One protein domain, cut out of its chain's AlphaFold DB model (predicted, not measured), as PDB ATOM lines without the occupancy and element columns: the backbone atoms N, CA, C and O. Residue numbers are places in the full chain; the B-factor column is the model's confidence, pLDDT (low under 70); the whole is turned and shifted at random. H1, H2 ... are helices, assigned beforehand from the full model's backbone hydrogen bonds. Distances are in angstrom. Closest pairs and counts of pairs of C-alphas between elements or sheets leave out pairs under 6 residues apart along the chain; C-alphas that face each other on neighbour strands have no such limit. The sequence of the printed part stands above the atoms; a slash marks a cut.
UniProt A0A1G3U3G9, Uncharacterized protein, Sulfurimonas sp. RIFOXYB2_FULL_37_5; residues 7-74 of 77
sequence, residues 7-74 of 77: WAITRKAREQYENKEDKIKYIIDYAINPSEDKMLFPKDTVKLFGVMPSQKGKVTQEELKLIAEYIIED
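Overview. This is residues 7 to 74 of the 77 residues of an uncharacterized protein of Sulfurimonas sp. RIFOXYB2_FULL_37_5 (UniProt A0A1G3U3G9). Three helices, H1, H2 and H4, pack together at steep angles, their centres making a triangle, while the short H3 sits off to one side at the far turn of a wide loop of the chain. H2 and H4 cross each other as the closest pair, and H1 packs on both of them, beside residues 23 to 27 of H2 and residues 71 to 72 of H4. The printed part has 68 residues with four named helices, in the order H1, H2, H3, H4, and no named strand; the class is all helix. The whole is compact, with a radius of gyration of the C-alphas of 11.7 A, and spans 30 by 29 by 17 A.

Arrangement. The printed part begins with H1, residues 7 to 16, and a tight link leads to H2, residues 20 to 32. H1 touches H2 with residues 23 to 27 of H2 alone, at a steep tilt of 58 degrees, opposite ways; the closest C-alphas are those of Ala 13 and Lys 23, 5.4 A apart. H3, residues 43 to 49, touches no helix. H4, residues 61 to 73, touches H2 with 14 pairs of C-alphas within 8 A, the closest being those of Ile 24 and Ala 68 at 5.4 A. H2 and H4 run opposite ways at a steep tilt of 51 degrees. H4 touches H1 with residues 71 to 72 of H4 alone, and the two are about perpendicular at 87 degrees; their closest C-alphas, of Thr 10 and Ile 72, are 5.8 A apart. The helix packing is mostly crossed, with none of these three pairs at a shallow tilt. In H1, H2 and H4 every O i to N i+4 pair is within hydrogen-bond range; in H3 1 of 3 is, beside 3 of 4 O i to N i+3 pairs.

Along the chain. H1 starts at C-alpha 7, (-28.826, 49.332, -24.647), and measures 14.2 A from first to last C-alpha. H2, from Lys 20 to Ile 32, is 18.7 A long and ends at C-alpha 32, (-45.086, 40.178, -28.336). H3, from Lys 43 to Phe 49, measures 10.5 A. H4, from Gln 61 to Glu 73, is 18.1 A long and ends at C-alpha 73, (-35.362, 56.622, -19.971).

Size, cuts and confidence. The two C-alphas farthest apart, those of Asp 44 and Glu 62, are 31.8 A apart, while the first and last printed C-alphas, of Trp 7 and Asp 74, are 8.7 A apart. The printed part has no cut. The link from H2 to H3 is short, with 10 residues, and the link from H3 to H4 is long, with 11 residues. The mean pLDDT of the printed part is 93.6, and no printed residue is under 70.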
ATOM      1  N   TRP A   7     -29.131  47.944 -24.281       88.00
ATOM      2  CA  TRP A   7     -28.826  49.332 -24.647       88.00
ATOM      3  C   TRP A   7     -28.732  49.534 -26.168       88.00
ATOM      4  O   TRP A   7     -29.077  50.600 -26.677       88.00
ATOM      5  N   ALA A   8     -28.325  48.509 -26.929       89.00
ATOM      6  CA  ALA A   8     -28.265  48.598 -28.387       89.00
ATOM      7  C   ALA A   8     -29.670  48.690 -29.002       89.00
ATOM      8  O   ALA A   8     -29.859  49.393 -29.995       89.00
ATOM      9  N   ILE A   9     -30.653  48.016 -28.396       86.00
ATOM     10  CA  ILE A   9     -32.066  48.084 -28.788       86.00
ATOM     11  C   ILE A   9     -32.608  49.478 -28.475       86.00
ATOM     12  O   ILE A   9     -33.196  50.108 -29.352       86.00
ATOM     13  N   THR A  10     -32.340  49.990 -27.268       87.31
ATOM     14  CA  THR A  10     -32.696  51.359 -26.866       87.31
ATOM     15  C   THR A  10     -32.145  52.385 -27.850       87.31
ATOM     16  O   THR A  10     -32.892  53.233 -28.336       87.31
ATOM     17  N   ARG A  11     -30.855  52.294 -28.194       90.81
ATOM     18  CA  ARG A  11     -30.222  53.196 -29.162       90.81
ATOM     19  C   ARG A  11     -30.920  53.139 -30.519       90.81
ATOM     20  O   ARG A  11     -31.238  54.185 -31.072       90.81
ATOM     21  N   LYS A  12     -31.220  51.941 -31.030       92.25
ATOM     22  CA  LYS A  12     -31.928  51.784 -32.309       92.25
ATOM     23  C   LYS A  12     -33.351  52.325 -32.290       92.25
ATOM     24  O   LYS A  12     -33.737  53.004 -33.234       92.25
ATOM     25  N   ALA A  13     -34.098  52.113 -31.211       92.06
ATOM     26  CA  ALA A  13     -35.420  52.712 -31.058       92.06
ATOM     27  C   ALA A  13     -35.341  54.251 -31.004       92.06
ATOM     28  O   ALA A  13     -36.155  54.925 -31.631       92.06
ATOM     29  N   ARG A  14     -34.341  54.815 -30.307       90.44
ATOM     30  CA  ARG A  14     -34.093  56.268 -30.257       90.44
ATOM     31  C   ARG A  14     -33.711  56.860 -31.619       90.44
ATOM     32  O   ARG A  14     -34.115  57.979 -31.891       90.44
ATOM     33  N   GLU A  15     -32.943  56.133 -32.432       93.19
ATOM     34  CA  GLU A  15     -32.563  56.538 -33.797       93.19
ATOM     35  C   GLU A  15     -33.747  56.464 -34.776       93.19
ATOM     36  O   GLU A  15     -33.878  57.327 -35.636       93.19
ATOM     37  N   GLN A  16     -34.593  55.436 -34.659       95.88
ATOM     38  CA  GLN A  16     -35.681  55.179 -35.606       95.88
ATOM     39  C   GLN A  16     -36.913  56.062 -35.378       95.88
ATOM     40  O   GLN A  16     -37.605  56.410 -36.334       95.88
ATOM     41  N   TYR A  17     -37.230  56.364 -34.120       95.31
ATOM     42  CA  TYR A  17     -38.466  57.043 -33.742       95.31
ATOM     43  C   TYR A  17     -38.157  58.345 -33.009       95.31
ATOM     44  O   TYR A  17     -37.327  58.376 -32.103       95.31
ATOM     45  N   GLU A  18     -38.869  59.419 -33.338       92.81
ATOM     46  CA  GLU A  18     -38.689  60.710 -32.669       92.81
ATOM     47  C   GLU A  18     -39.335  60.694 -31.276       92.81
ATOM     48  O   GLU A  18     -38.674  60.932 -30.255       92.81
ATOM     49  N   ASN A  19     -40.610  60.306 -31.217       94.69
ATOM     50  CA  ASN A  19     -41.432  60.384 -30.014       94.69
ATOM     51  C   ASN A  19     -41.210  59.201 -29.068       94.69
ATOM     52  O   ASN A  19     -40.937  58.073 -29.481       94.69
ATOM     53  N   LYS A  20     -41.360  59.450 -27.761       93.25
ATOM     54  CA  LYS A  20     -41.240  58.411 -26.723       93.25
ATOM     55  C   LYS A  20     -42.289  57.305 -26.891       93.25
ATOM     56  O   LYS A  20     -41.964  56.133 -26.731       93.25
ATOM     57  N   GLU A  21     -43.519  57.673 -27.234       95.12
ATOM     58  CA  GLU A  21     -44.635  56.732 -27.381       95.12
ATOM     59  C   GLU A  21     -44.392  55.710 -28.495       95.12
ATOM     60  O   GLU A  21     -44.609  54.518 -28.288       95.12
ATOM     61  N   ASP A  22     -43.844  56.142 -29.634       96.00
ATOM     62  CA  ASP A  22     -43.534  55.253 -30.758       96.00
ATOM     63  C   ASP A  22     -42.421  54.254 -30.413       96.00
ATOM     64  O   ASP A  22     -42.508  53.077 -30.766       96.00
ATOM     65  N   LYS A  23     -41.415  54.686 -29.636       94.94
ATOM     66  CA  LYS A  23     -40.347  53.807 -29.122       94.94
ATOM     67  C   LYS A  23     -40.923  52.710 -28.233       94.94
ATOM     68  O   LYS A  23     -40.585  51.539 -28.397       94.94
ATOM     69  N   ILE A  24     -41.804  53.091 -27.306       95.62
ATOM     70  CA  ILE A  24     -42.473  52.161 -26.389       95.62
ATOM     71  C   ILE A  24     -43.351  51.190 -27.174       95.62
ATOM     72  O   ILE A  24     -43.256  49.979 -26.978       95.62
ATOM     73  N   LYS A  25     -44.163  51.702 -28.104       96.31
ATOM     74  CA  LYS A  25     -45.036  50.889 -28.952       96.31
ATOM     75  C   LYS A  25     -44.242  49.864 -29.758       96.31
ATOM     76  O   LYS A  25     -44.645  48.706 -29.812       96.31
ATOM     77  N   TYR A  26     -43.107  50.270 -30.327       95.81
ATOM     78  CA  TYR A  26     -42.197  49.366 -31.022       95.81
ATOM     79  C   TYR A  26     -41.677  48.251 -30.102       95.81
ATOM     80  O   TYR A  26     -41.777  47.079 -30.458       95.81
ATOM     81  N   ILE A  27     -41.160  48.591 -28.915       94.44
ATOM     82  CA  ILE A  27     -40.610  47.597 -27.977       94.44
ATOM     83  C   ILE A  27     -41.686  46.585 -27.565       94.44
ATOM     84  O   ILE A  27     -41.425  45.382 -27.574       94.44
ATOM     85  N   ILE A  28     -42.898  47.054 -27.249       96.25
ATOM     86  CA  ILE A  28     -44.022  46.189 -26.867       96.25
ATOM     87  C   ILE A  28     -44.422  45.276 -28.034       96.25
ATOM     88  O   ILE A  28     -44.532  44.062 -27.849       96.25
ATOM     89  N   ASP A  29     -44.625  45.829 -29.235       96.88
ATOM     90  CA  ASP A  29     -45.035  45.032 -30.396       96.88
ATOM     91  C   ASP A  29     -43.967  44.011 -30.792       96.88
ATOM     92  O   ASP A  29     -44.297  42.850 -31.021       96.88
ATOM     93  N   TYR A  30     -42.690  44.393 -30.802       95.94
ATOM     94  CA  TYR A  30     -41.605  43.473 -31.130       95.94
ATOM     95  C   TYR A  30     -41.428  42.384 -30.063       95.94
ATOM     96  O   TYR A  30     -41.170  41.235 -30.404       95.94
ATOM     97  N   ALA A  31     -41.628  42.688 -28.776       95.75
ATOM     98  CA  ALA A  31     -41.571  41.677 -27.719       95.75
ATOM     99  C   ALA A  31     -42.708  40.641 -27.825       95.75
ATOM    100  O   ALA A  31     -42.496  39.456 -27.551       95.75
ATOM    101  N   ILE A  32     -43.915  41.062 -28.221       97.31
ATOM    102  CA  ILE A  32     -45.086  40.178 -28.336       97.31
ATOM    103  C   ILE A  32     -45.126  39.454 -29.688       97.31
ATOM    104  O   ILE A  32     -45.368  38.246 -29.725       97.31
ATOM    105  N   ASN A  33     -44.862  40.164 -30.782       96.88
ATOM    106  CA  ASN A  33     -44.970  39.685 -32.161       96.88
ATOM    107  C   ASN A  33     -43.663  39.941 -32.943       96.88
ATOM    108  O   ASN A  33     -43.683  40.709 -33.915       96.88
ATOM    109  N   PRO A  34     -42.537  39.333 -32.533       95.75
ATOM    110  CA  PRO A  34     -41.254  39.537 -33.190       95.75
ATOM    111  C   PRO A  34     -41.252  38.935 -34.595       95.75
ATOM    112  O   PRO A  34     -41.736  37.823 -34.814       95.75
ATOM    113  N   SER A  35     -40.655  39.656 -35.538       95.75
ATOM    114  CA  SER A  35     -40.453  39.205 -36.913       95.75
ATOM    115  C   SER A  35     -39.262  39.924 -37.549       95.75
ATOM    116  O   SER A  35     -38.866  41.004 -37.106       95.75
ATOM    117  N   GLU A  36     -38.657  39.323 -38.576       94.25
ATOM    118  CA  GLU A  36     -37.459  39.883 -39.223       94.25
ATOM    119  C   GLU A  36     -37.701  41.259 -39.858       94.25
ATOM    120  O   GLU A  36     -36.800  42.093 -39.877       94.25
ATOM    121  N   ASP A  37     -38.910  41.514 -40.364       94.62
ATOM    122  CA  ASP A  37     -39.314  42.783 -40.979       94.62
ATOM    123  C   ASP A  37     -39.478  43.920 -39.965       94.62
ATOM    124  O   ASP A  37     -39.297  45.083 -40.322       94.62
ATOM    125  N   LYS A  38     -39.761  43.591 -38.702       94.25
ATOM    126  CA  LYS A  38     -39.874  44.570 -37.615       94.25
ATOM    127  C   LYS A  38     -38.535  44.884 -36.959       94.25
ATOM    128  O   LYS A  38     -38.448  45.813 -36.168       94.25
ATOM    129  N   MET A  39     -37.487  44.119 -37.243       93.31
ATOM    130  CA  MET A  39     -36.191  44.309 -36.603       93.31
ATOM    131  C   MET A  39     -35.540  45.634 -37.042       93.31
ATOM    132  O   MET A  39     -35.397  45.905 -38.229       93.31
ATOM    133  N   LEU A  40     -35.048  46.430 -36.085       94.12
ATOM    134  CA  LEU A  40     -34.334  47.696 -36.362       94.12
ATOM    135  C   LEU A  40     -32.833  47.537 -36.676       94.12
ATOM    136  O   LEU A  40     -32.089  48.516 -36.773       94.12
ATOM    137  N   PHE A  41     -32.358  46.302 -36.785       92.69
ATOM    138  CA  PHE A  41     -30.966  45.970 -37.072       92.69
ATOM    139  C   PHE A  41     -30.826  45.483 -38.521       92.69
ATOM    140  O   PHE A  41     -31.808  45.056 -39.125       92.69
ATOM    141  N   PRO A  42     -29.615  45.506 -39.107       93.06
ATOM    142  CA  PRO A  42     -29.391  44.912 -40.422       93.06
ATOM    143  C   PRO A  42     -29.819  43.439 -40.449       93.06
ATOM    144  O   PRO A  42     -29.519  42.701 -39.510       93.06
ATOM    145  N   LYS A  43     -30.462  42.984 -41.531       90.94
ATOM    146  CA  LYS A  43     -30.996  41.609 -41.639       90.94
ATOM    147  C   LYS A  43     -29.945  40.521 -41.400       90.94
ATOM    148  O   LYS A  43     -30.245  39.499 -40.794       90.94
ATOM    149  N   ASP A  44     -28.691  40.767 -41.774       92.44
ATOM    150  CA  ASP A  44     -27.590  39.831 -41.521       92.44
ATOM    151  C   ASP A  44     -27.342  39.549 -40.029       92.44
ATOM    152  O   ASP A  44     -26.796  38.500 -39.690       92.44
ATOM    153  N   THR A  45     -27.787  40.425 -39.118       91.50
ATOM    154  CA  THR A  45     -27.665  40.201 -37.667       91.50
ATOM    155  C   THR A  45     -28.493  39.014 -37.168       91.50
ATOM    156  O   THR A  45     -28.123  38.407 -36.160       91.50
ATOM    157  N   VAL A  46     -29.524  38.590 -37.911       91.56
ATOM    158  CA  VAL A  46     -30.294  37.367 -37.621       91.56
ATOM    159  C   VAL A  46     -29.388  36.132 -37.636       91.56
ATOM    160  O   VAL A  46     -29.583  35.224 -36.833       91.56
ATOM    161  N   LYS A  47     -28.321  36.112 -38.449       91.56
ATOM    162  CA  LYS A  47     -27.346  35.002 -38.471       91.56
ATOM    163  C   LYS A  47     -26.577  34.859 -37.148       91.56
ATOM    164  O   LYS A  47     -26.069  33.781 -36.853       91.56
ATOM    165  N   LEU A  48     -26.485  35.934 -36.358       91.06
ATOM    166  CA  LEU A  48     -25.770  35.970 -35.076       91.06
ATOM    167  C   LEU A  48     -26.710  35.773 -33.879       91.06
ATOM    168  O   LEU A  48     -26.400  35.010 -32.959       91.06
ATOM    169  N   PHE A  49     -27.843  36.477 -33.883       91.25
ATOM    170  CA  PHE A  49     -28.741  36.578 -32.728       91.25
ATOM    171  C   PHE A  49     -30.067  35.836 -32.916       91.25
ATOM    172  O   PHE A  49     -30.741  35.556 -31.928       91.25
ATOM    173  N   GLY A  50     -30.426  35.474 -34.148       92.81
ATOM    174  CA  GLY A  50     -31.780  35.046 -34.487       92.81
ATOM    175  C   GLY A  50     -32.802  36.178 -34.342       92.81
ATOM    176  O   GLY A  50     -32.459  37.327 -34.059       92.81
ATOM    177  N   VAL A  51     -34.077  35.836 -34.525       92.44
ATOM    178  CA  VAL A  51     -35.204  36.695 -34.140       92.44
ATOM    179  C   VAL A  51     -35.499  36.474 -32.658       92.44
ATOM    180  O   VAL A  51     -35.396  35.355 -32.153       92.44
ATOM    181  N   MET A  52     -35.866  37.542 -31.950       92.69
ATOM    182  CA  MET A  52     -36.240  37.452 -30.541       92.69
ATOM    183  C   MET A  52     -37.403  36.456 -30.359       92.69
ATOM    184  O   MET A  52     -38.374  36.516 -31.108       92.69
ATOM    185  N   PRO A  53     -37.366  35.552 -29.367       93.69
ATOM    186  CA  PRO A  53     -38.526  34.730 -29.041       93.69
ATOM    187  C   PRO A  53     -39.676  35.582 -28.504       93.69
ATOM    188  O   PRO A  53     -39.460  36.455 -27.660       93.69
ATOM    189  N   SER A  54     -40.902  35.274 -28.925       96.56
ATOM    190  CA  SER A  54     -42.101  35.950 -28.420       96.56
ATOM    191  C   SER A  54     -42.233  35.814 -26.896       96.56
ATOM    192  O   SER A  54     -42.025  34.738 -26.319       96.56
ATOM    193  N   GLN A  55     -42.611  36.922 -26.255       96.69
ATOM    194  CA  GLN A  55     -42.957  37.012 -24.834       96.69
ATOM    195  C   GLN A  55     -44.471  36.960 -24.590       96.69
ATOM    196  O   GLN A  55     -44.930  37.144 -23.461       96.69
ATOM    197  N   LYS A  56     -45.267  36.684 -25.630       96.44
ATOM    198  CA  LYS A  56     -46.722  36.565 -25.516       96.44
ATOM    199  C   LYS A  56     -47.091  35.493 -24.487       96.44
ATOM    200  O   LYS A  56     -46.650  34.352 -24.584       96.44
ATOM    201  N   GLY A  57     -47.898  35.879 -23.498       96.75
ATOM    202  CA  GLY A  57     -48.329  35.002 -22.404       96.75
ATOM    203  C   GLY A  57     -47.287  34.778 -21.300       96.75
ATOM    204  O   GLY A  57     -47.595  34.088 -20.337       96.75
ATOM    205  N   LYS A  58     -46.081  35.353 -21.419       97.06
ATOM    206  CA  LYS A  58     -45.040  35.320 -20.374       97.06
ATOM    207  C   LYS A  58     -44.941  36.625 -19.592       97.06
ATOM    208  O   LYS A  58     -44.484  36.605 -18.458       97.06
ATOM    209  N   VAL A  59     -45.325  37.731 -20.227       95.88
ATOM    210  CA  VAL A  59     -45.270  39.089 -19.679       95.88
ATOM    211  C   VAL A  59     -46.549  39.816 -20.089       95.88
ATOM    212  O   VAL A  59     -47.026  39.640 -21.219       95.88
ATOM    213  N   THR A  60     -47.129  40.603 -19.185       96.69
ATOM    214  CA  THR A  60     -48.311  41.418 -19.494       96.69
ATOM    215  C   THR A  60     -47.931  42.646 -20.327       96.69
ATOM    216  O   THR A  60     -46.767  43.045 -20.408       96.69
ATOM    217  N   GLN A  61     -48.916  43.274 -20.977       94.38
ATOM    218  CA  GLN A  61     -48.655  44.520 -21.706       94.38
ATOM    219  C   GLN A  61     -48.281  45.673 -20.763       94.38
ATOM    220  O   GLN A  61     -47.454  46.501 -21.140       94.38
ATOM    221  N   GLU A  62     -48.838  45.721 -19.546       96.50
ATOM    222  CA  GLU A  62     -48.457  46.734 -18.553       96.50
ATOM    223  C   GLU A  62     -47.009  46.552 -18.086       96.50
ATOM    224  O   GLU A  62     -46.255  47.523 -18.043       96.50
ATOM    225  N   GLU A  63     -46.582  45.317 -17.814       97.75
ATOM    226  CA  GLU A  63     -45.191  45.009 -17.463       97.75
ATOM    227  C   GLU A  63     -44.231  45.373 -18.603       97.75
ATOM    228  O   GLU A  63     -43.205  46.015 -18.370       97.75
ATOM    229  N   LEU A  64     -44.574  45.035 -19.853       96.25
ATOM    230  CA  LEU A  64     -43.769  45.419 -21.017       96.25
ATOM    231  C   LEU A  64     -43.692  46.934 -21.200       96.25
ATOM    232  O   LEU A  64     -42.641  47.431 -21.601       96.25
ATOM    233  N   LYS A  65     -44.766  47.670 -20.899       96.62
ATOM    234  CA  LYS A  65     -44.752  49.134 -20.930       96.62
ATOM    235  C   LYS A  65     -43.772  49.695 -19.899       96.62
ATOM    236  O   LYS A  65     -42.945  50.521 -20.272       96.62
ATOM    237  N   LEU A  66     -43.806  49.202 -18.660       96.88
ATOM    238  CA  LEU A  66     -42.871  49.617 -17.606       96.88
ATOM    239  C   LEU A  66     -41.414  49.302 -17.977       96.88
ATOM    240  O   LEU A  66     -40.536  50.148 -17.819       96.88
ATOM    241  N   ILE A  67     -41.154  48.112 -18.530       94.44
ATOM    242  CA  ILE A  67     -39.821  47.726 -19.015       94.44
ATOM    243  C   ILE A  67     -39.373  48.649 -20.156       94.44
ATOM    244  O   ILE A  67     -38.237  49.121 -20.152       94.44
ATOM    245  N   ALA A  68     -40.250  48.913 -21.128       94.06
ATOM    246  CA  ALA A  68     -39.952  49.779 -22.264       94.06
ATOM    247  C   ALA A  68     -39.657  51.218 -21.821       94.06
ATOM    248  O   ALA A  68     -38.710  51.830 -22.311       94.06
ATOM    249  N   GLU A  69     -40.431  51.753 -20.876       94.69
ATOM    250  CA  GLU A  69     -40.188  53.067 -20.278       94.69
ATOM    251  C   GLU A  69     -38.828  53.110 -19.580       94.69
ATOM    252  O   GLU A  69     -38.025  53.988 -19.896       94.69
ATOM    253  N   TYR A  70     -38.527  52.117 -18.739       92.94
ATOM    254  CA  TYR A  70     -37.248  52.015 -18.036       92.94
ATOM    255  C   TYR A  70     -36.053  52.027 -18.999       92.94
ATOM    256  O   TYR A  70     -35.156  52.858 -18.863       92.94
ATOM    257  N   ILE A  71     -36.052  51.164 -20.023       89.88
ATOM    258  CA  ILE A  71     -34.908  51.071 -20.945       89.88
ATOM    259  C   ILE A  71     -34.787  52.277 -21.885       89.88
ATOM    260  O   ILE A  71     -33.700  52.518 -22.404       89.88
ATOM    261  N   ILE A  72     -35.873  53.019 -22.144       89.56
ATOM    262  CA  ILE A  72     -35.850  54.241 -22.966       89.56
ATOM    263  C   ILE A  72     -35.405  55.458 -22.153       89.56
ATOM    264  O   ILE A  72     -34.742  56.339 -22.712       89.56
ATOM    265  N   GLU A  73     -35.748  55.528 -20.869       87.56
ATOM    266  CA  GLU A  73     -35.362  56.622 -19.971       87.56
ATOM    267  C   GLU A  73     -33.942  56.484 -19.428       87.56
ATOM    268  O   GLU A  73     -33.301  57.503 -19.166       87.56
ATOM    269  N   ASP A  74     -33.426  55.260 -19.318       77.81
ATOM    270  CA  ASP A  74     -32.053  54.988 -18.903       77.81
ATOM    271  C   ASP A  74     -31.043  55.615 -19.890       77.81
ATOM    272  O   ASP A  74     -30.833  55.137 -21.009       77.81
TER     273      ASP A  74